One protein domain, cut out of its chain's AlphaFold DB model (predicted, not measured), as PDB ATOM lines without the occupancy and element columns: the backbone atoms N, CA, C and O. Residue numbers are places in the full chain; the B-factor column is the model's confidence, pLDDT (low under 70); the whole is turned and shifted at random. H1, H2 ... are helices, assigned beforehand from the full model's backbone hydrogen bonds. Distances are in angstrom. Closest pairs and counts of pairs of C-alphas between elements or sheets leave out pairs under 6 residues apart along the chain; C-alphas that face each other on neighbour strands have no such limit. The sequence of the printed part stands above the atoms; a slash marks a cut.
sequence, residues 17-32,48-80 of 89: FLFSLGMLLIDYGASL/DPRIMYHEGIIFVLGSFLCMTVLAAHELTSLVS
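This is residues 17 to 32 and 48 to 80 of the 89 residues of an uncharacterized protein of uncultured archaeon (UniProt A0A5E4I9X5). Two helices lie side by side and run opposite ways: H1 packs on the first half of the long helix H2, and the rest of H2, residues 65 to 80, sticks out as a bare arm. That arm makes much of the length. The printed part has 49 residues with two named helices, H1 then H2, and no named strand; the class is all helix. It is only just loose, close to extended, with a radius of gyration of the C-alphas of 14.4 A and spans of 49 by 13 by 11 A.

H1 is residues 17 to 32, 22.7 A long from C-alpha 17 at (356.428, 331.894, 264.943) to C-alpha 32. H2 is residues 49 to 80, 46.6 A from first to last C-alpha, and ends at C-alpha 80 at (333.645, 313.558, 256.166).

H1 and H2 touch, with residues 49 to 64 of H2 alone; the closest C-alphas, those of Gly 22 and Gly 56, are 3.7 A apart. Their lines stand at a shallow tilt of 25 degrees, opposite ways. In H1 and H2 every O i to N i+4 pair is within hydrogen-bond range.

The C-alphas farthest apart, those of Leu 32 and Ser 80, are 49.5 A apart. Residues 33 to 47 are not printed, and C-alphas 32 and 48 are 9.1 A apart across the cut. Mean pLDDT of the printed part is 87.3; residue 32 is under 70.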
ATOM      1  N   PHE A  17     355.308 331.348 264.177       94.44
ATOM      2  CA  PHE A  17     356.428 331.894 264.943       94.44
ATOM      3  C   PHE A  17     357.678 331.014 264.822       94.44
ATOM      4  O   PHE A  17     358.750 331.531 264.515       94.44
ATOM      5  N   LEU A  18     357.546 329.692 264.990       95.50
ATOM      6  CA  LEU A  18     358.660 328.747 264.842       95.50
ATOM      7  C   LEU A  18     359.254 328.765 263.431       95.50
ATOM      8  O   LEU A  18     360.473 328.743 263.289       95.50
ATOM      9  N   PHE A  19     358.416 328.861 262.399       94.75
ATOM     10  CA  PHE A  19     358.874 329.002 261.018       94.75
ATOM     11  C   PHE A  19     359.731 330.262 260.841       94.75
ATOM     12  O   PHE A  19     360.844 330.200 260.322       94.75
ATOM     13  N   SER A  20     359.234 331.402 261.329       94.88
ATOM     14  CA  SER A  20     359.924 332.694 261.224       94.88
ATOM     15  C   SER A  20     361.229 332.716 262.025       94.88
ATOM     16  O   SER A  20     362.244 333.215 261.543       94.88
ATOM     17  N   LEU A  21     361.229 332.127 263.226       92.00
ATOM     18  CA  LEU A  21     362.431 331.951 264.041       92.00
ATOM     19  C   LEU A  21     363.453 331.051 263.340       92.00
ATOM     20  O   LEU A  21     364.643 331.347 263.352       92.00
ATOM     21  N   GLY A  22     362.992 329.974 262.702       92.94
ATOM     22  CA  GLY A  22     363.846 329.083 261.931       92.94
ATOM     23  C   GLY A  22     364.540 329.797 260.771       92.94
ATOM     24  O   GLY A  22     365.756 329.685 260.632       92.94
ATOM     25  N   MET A  23     363.798 330.599 260.000       93.75
ATOM     26  CA  MET A  23     364.360 331.436 258.931       93.75
ATOM     27  C   MET A  23     365.414 332.415 259.466       93.75
ATOM     28  O   MET A  23     366.504 332.509 258.912       93.75
ATOM     29  N   LEU A  24     365.130 333.072 260.595       90.25
ATOM     30  CA  LEU A  24     366.065 333.995 261.238       90.25
ATOM     31  C   LEU A  24     367.380 333.301 261.641       90.25
ATOM     32  O   LEU A  24     368.463 333.841 261.428       90.25
ATOM     33  N   LEU A  25     367.299 332.095 262.211       87.94
ATOM     34  CA  LEU A  25     368.474 331.310 262.607       87.94
ATOM     35  C   LEU A  25     369.301 330.834 261.406       87.94
ATOM     36  O   LEU A  25     370.531 330.816 261.485       87.94
ATOM     37  N   ILE A  26     368.645 330.482 260.295       88.94
ATOM     38  CA  ILE A  26     369.315 330.158 259.028       88.94
ATOM     39  C   ILE A  26     370.097 331.371 258.531       88.94
ATOM     40  O   ILE A  26     371.287 331.233 258.241       88.94
ATOM     41  N   ASP A  27     369.468 332.547 258.487       86.38
ATOM     42  CA  ASP A  27     370.100 333.778 258.008       86.38
ATOM     43  C   ASP A  27     371.310 334.166 258.870       86.38
ATOM     44  O   ASP A  27     372.396 334.413 258.341       86.38
ATOM     45  N   TYR A  28     371.177 334.127 260.201       82.44
ATOM     46  CA  TYR A  28     372.303 334.383 261.108       82.44
ATOM     47  C   TYR A  28     373.421 333.345 260.962       82.44
ATOM     48  O   TYR A  28     374.595 333.705 260.843       82.44
ATOM     49  N   GLY A  29     373.080 332.054 260.938       78.44
ATOM     50  CA  GLY A  29     374.059 330.975 260.800       78.44
ATOM     51  C   GLY A  29     374.781 330.983 259.446       78.44
ATOM     52  O   GLY A  29     375.958 330.624 259.371       78.44
ATOM     53  N   ALA A  30     374.108 331.415 258.377       76.00
ATOM     54  CA  ALA A  30     374.698 331.585 257.052       76.00
ATOM     55  C   ALA A  30     375.593 332.831 256.980       76.00
ATOM     56  O   ALA A  30     376.718 332.741 256.486       76.00
ATOM     57  N   SER A  31     375.139 333.965 257.526       70.88
ATOM     58  CA  SER A  31     375.897 335.221 257.532       70.88
ATOM     59  C   SER A  31     377.235 335.088 258.264       70.88
ATOM     60  O   SER A  31     378.241 335.619 257.804       70.88
ATOM     61  N   LEU A  32     377.273 334.342 259.371       64.94
ATOM     62  CA  LEU A  32     378.487 334.127 260.168       64.94
ATOM     63  C   LEU A  32     379.483 333.144 259.528       64.94
ATOM     64  O   LEU A  32     380.666 333.162 259.860       64.94
ATOM     65  N   ASP A  48     377.960 327.998 267.964       73.81
ATOM     66  CA  ASP A  48     378.515 327.691 266.645       73.81
ATOM     67  C   ASP A  48     377.482 328.038 265.549       73.81
ATOM     68  O   ASP A  48     376.358 327.518 265.571       73.81
ATOM     69  N   PRO A  49     377.833 328.876 264.558       74.31
ATOM     70  CA  PRO A  49     376.922 329.278 263.487       74.31
ATOM     71  C   PRO A  49     376.439 328.103 262.626       74.31
ATOM     72  O   PRO A  49     375.368 328.167 262.020       74.31
ATOM     73  N   ARG A  50     377.182 326.988 262.578       79.00
ATOM     74  CA  ARG A  50     376.712 325.737 261.968       79.00
ATOM     75  C   ARG A  50     375.533 325.170 262.739       79.00
ATOM     76  O   ARG A  50     374.589 324.731 262.093       79.00
ATOM     77  N   ILE A  51     375.580 325.174 264.068       81.81
ATOM     78  CA  ILE A  51     374.496 324.654 264.907       81.81
ATOM     79  C   ILE A  51     373.247 325.511 264.701       81.81
ATOM     80  O   ILE A  51     372.213 324.961 264.335       81.81
ATOM     81  N   MET A  52     373.370 326.842 264.774       83.62
ATOM     82  CA  MET A  52     372.247 327.766 264.528       83.62
ATOM     83  C   MET A  52     371.602 327.548 263.155       83.62
ATOM     84  O   MET A  52     370.381 327.471 263.044       83.62
ATOM     85  N   TYR A  53     372.414 327.375 262.108       84.44
ATOM     86  CA  TYR A  53     371.920 327.104 260.758       84.44
ATOM     87  C   TYR A  53     371.090 325.807 260.680       84.44
ATOM     88  O   TYR A  53     370.022 325.788 260.072       84.44
ATOM     89  N   HIS A  54     371.554 324.718 261.305       87.75
ATOM     90  CA  HIS A  54     370.829 323.441 261.289       87.75
ATOM     91  C   HIS A  54     369.588 323.466 262.190       87.75
ATOM     92  O   HIS A  54     368.551 322.939 261.795       87.75
ATOM     93  N   GLU A  55     369.659 324.108 263.360       87.00
ATOM     94  CA  GLU A  55     368.491 324.332 264.222       87.00
ATOM     95  C   GLU A  55     367.408 325.128 263.490       87.00
ATOM     96  O   GLU A  55     366.232 324.763 263.526       87.00
ATOM     97  N   GLY A  56     367.814 326.153 262.738       90.50
ATOM     98  CA  GLY A  56     366.909 326.924 261.902       90.50
ATOM     99  C   GLY A  56     366.204 326.073 260.840       90.50
ATOM    100  O   GLY A  56     364.979 326.133 260.721       90.50
ATOM    101  N   ILE A  57     366.939 325.201 260.136       92.56
ATOM    102  CA  ILE A  57     366.358 324.242 259.176       92.56
ATOM    103  C   ILE A  57     365.341 323.321 259.856       92.56
ATOM    104  O   ILE A  57     364.259 323.096 259.310       92.56
ATOM    105  N   ILE A  58     365.657 322.799 261.045       94.75
ATOM    106  CA  ILE A  58     364.757 321.910 261.791       94.75
ATOM    107  C   ILE A  58     363.456 322.636 262.143       94.75
ATOM    108  O   ILE A  58     362.378 322.071 261.958       94.75
ATOM    109  N   PHE A  59     363.523 323.889 262.598       93.81
ATOM    110  CA  PHE A  59     362.324 324.671 262.902       93.81
ATOM    111  C   PHE A  59     361.485 324.978 261.664       93.81
ATOM    112  O   PHE A  59     360.261 324.843 261.724       93.81
ATOM    113  N   VAL A  60     362.106 325.318 260.534       96.31
ATOM    114  CA  VAL A  60     361.397 325.556 259.266       96.31
ATOM    115  C   VAL A  60     360.695 324.284 258.785       96.31
ATOM    116  O   VAL A  60     359.487 324.293 258.554       96.31
ATOM    117  N   LEU A  61     361.421 323.167 258.681       96.06
ATOM    118  CA  LEU A  61     360.857 321.904 258.198       96.06
ATOM    119  C   LEU A  61     359.802 321.348 259.159       96.06
ATOM    120  O   LEU A  61     358.733 320.925 258.723       96.06
ATOM    121  N   GLY A  62     360.074 321.380 260.465       94.38
ATOM    122  CA  GLY A  62     359.152 320.891 261.486       94.38
ATOM    123  C   GLY A  62     357.848 321.686 261.517       94.38
ATOM    124  O   GLY A  62     356.766 321.099 261.494       94.38
ATOM    125  N   SER A  63     357.932 323.018 261.502       95.88
ATOM    126  CA  SER A  63     356.737 323.871 261.500       95.88
ATOM    127  C   SER A  63     355.907 323.716 260.224       95.88
ATOM    128  O   SER A  63     354.680 323.616 260.305       95.88
ATOM    129  N   PHE A  64     356.556 323.609 259.062       93.56
ATOM    130  CA  PHE A  64     355.888 323.354 257.788       93.56
ATOM    131  C   PHE A  64     355.162 322.001 257.768       93.56
ATOM    132  O   PHE A  64     353.993 321.926 257.376       93.56
ATOM    133  N   LEU A  65     355.817 320.932 258.235       95.62
ATOM    134  CA  LEU A  65     355.217 319.598 258.314       95.62
ATOM    135  C   LEU A  65     354.019 319.581 259.266       95.62
ATOM    136  O   LEU A  65     352.954 319.083 258.904       95.62
ATOM    137  N   CYS A  66     354.149 320.181 260.450       94.44
ATOM    138  CA  CYS A  66     353.042 320.291 261.397       94.44
ATOM    139  C   CYS A  66     351.862 321.093 260.826       94.44
ATOM    140  O   CYS A  66     350.718 320.665 260.986       94.44
ATOM    141  N   MET A  67     352.107 322.206 260.122       91.62
ATOM    142  CA  MET A  67     351.038 322.953 259.443       91.62
ATOM    143  C   MET A  67     350.371 322.125 258.340       91.62
ATOM    144  O   MET A  67     349.146 322.129 258.235       91.62
ATOM    145  N   THR A  68     351.151 321.373 257.561       91.69
ATOM    146  CA  THR A  68     350.634 320.496 256.499       91.69
ATOM    147  C   THR A  68     349.724 319.409 257.068       91.69
ATOM    148  O   THR A  68     348.627 319.191 256.558       91.69
ATOM    149  N   VAL A  69     350.137 318.758 258.160       91.88
ATOM    150  CA  VAL A  69     349.329 317.732 258.837       91.88
ATOM    151  C   VAL A  69     348.046 318.333 259.407       91.88
ATOM    152  O   VAL A  69     346.972 317.760 259.228       91.88
ATOM    153  N   LEU A  70     348.132 319.503 260.047       90.31
ATOM    154  CA  LEU A  70     346.959 320.198 260.577       90.31
ATOM    155  C   LEU A  70     345.966 320.540 259.454       90.31
ATOM    156  O   LEU A  70     344.775 320.272 259.587       90.31
ATOM    157  N   ALA A  71     346.452 321.055 258.322       87.88
ATOM    158  CA  ALA A  71     345.623 321.370 257.161       87.88
ATOM    159  C   ALA A  71     344.981 320.119 256.535       87.88
ATOM    160  O   ALA A  71     343.793 320.133 256.211       87.88
ATOM    161  N   ALA A  72     345.734 319.020 256.403       89.06
ATOM    162  CA  ALA A  72     345.215 317.755 255.883       89.06
ATOM    163  C   ALA A  72     344.120 317.166 256.789       89.06
ATOM    164  O   ALA A  72     343.106 316.652 256.305       89.06
ATOM    165  N   HIS A  73     344.292 317.278 258.109       86.88
ATOM    166  CA  HIS A  73     343.289 316.854 259.082       86.88
ATOM    167  C   HIS A  73     341.991 317.670 258.959       86.88
ATOM    168  O   HIS A  73     340.904 317.092 258.944       86.88
ATOM    169  N   GLU A  74     342.079 318.996 258.800       85.31
ATOM    170  CA  GLU A  74     340.895 319.837 258.566       85.31
ATOM    171  C   GLU A  74     340.183 319.482 257.260       85.31
ATOM    172  O   GLU A  74     338.960 319.350 257.244       85.31
ATOM    173  N   LEU A  75     340.939 319.266 256.180       82.88
ATOM    174  CA  LEU A  75     340.369 318.865 254.896       82.88
ATOM    175  C   LEU A  75     339.596 317.544 255.018       82.88
ATOM    176  O   LEU A  75     338.493 317.418 254.491       82.88
ATOM    177  N   THR A  76     340.146 316.581 255.759       85.75
ATOM    178  CA  THR A  76     339.515 315.274 255.981       85.75
ATOM    179  C   THR A  76     338.226 315.406 256.792       85.75
ATOM    180  O   THR A  76     337.216 314.796 256.438       85.75
ATOM    181  N   SER A  77     338.231 316.242 257.837       79.94
ATOM    182  CA  SER A  77     337.031 316.543 258.629       79.94
ATOM    183  C   SER A  77     335.918 317.128 257.757       79.94
ATOM    184  O   SER A  77     334.792 316.646 257.800       79.94
ATOM    185  N   LEU A  78     336.241 318.109 256.908       79.62
ATOM    186  CA  LEU A  78     335.266 318.759 256.026       79.62
ATOM    187  C   LEU A  78     334.673 317.792 254.991       79.62
ATOM    188  O   LEU A  78     333.471 317.821 254.728       79.62
ATOM    189  N   VAL A  79     335.504 316.922 254.407       80.94
ATOM    190  CA  VAL A  79     335.049 315.898 253.453       80.94
ATOM    191  C   VAL A  79     334.148 314.867 254.139       80.94
ATOM    192  O   VAL A  79     333.141 314.456 253.560       80.94
ATOM    193  N   SER A  80     334.475 314.469 255.372       78.00
ATOM    194  CA  SER A  80     333.645 313.558 256.166       78.00
ATOM    195  C   SER A  80     332.263 314.157 256.444       78.00
ATOM    196  O   SER A  80     331.251 313.514 256.149       78.00
TER     197      SER A  80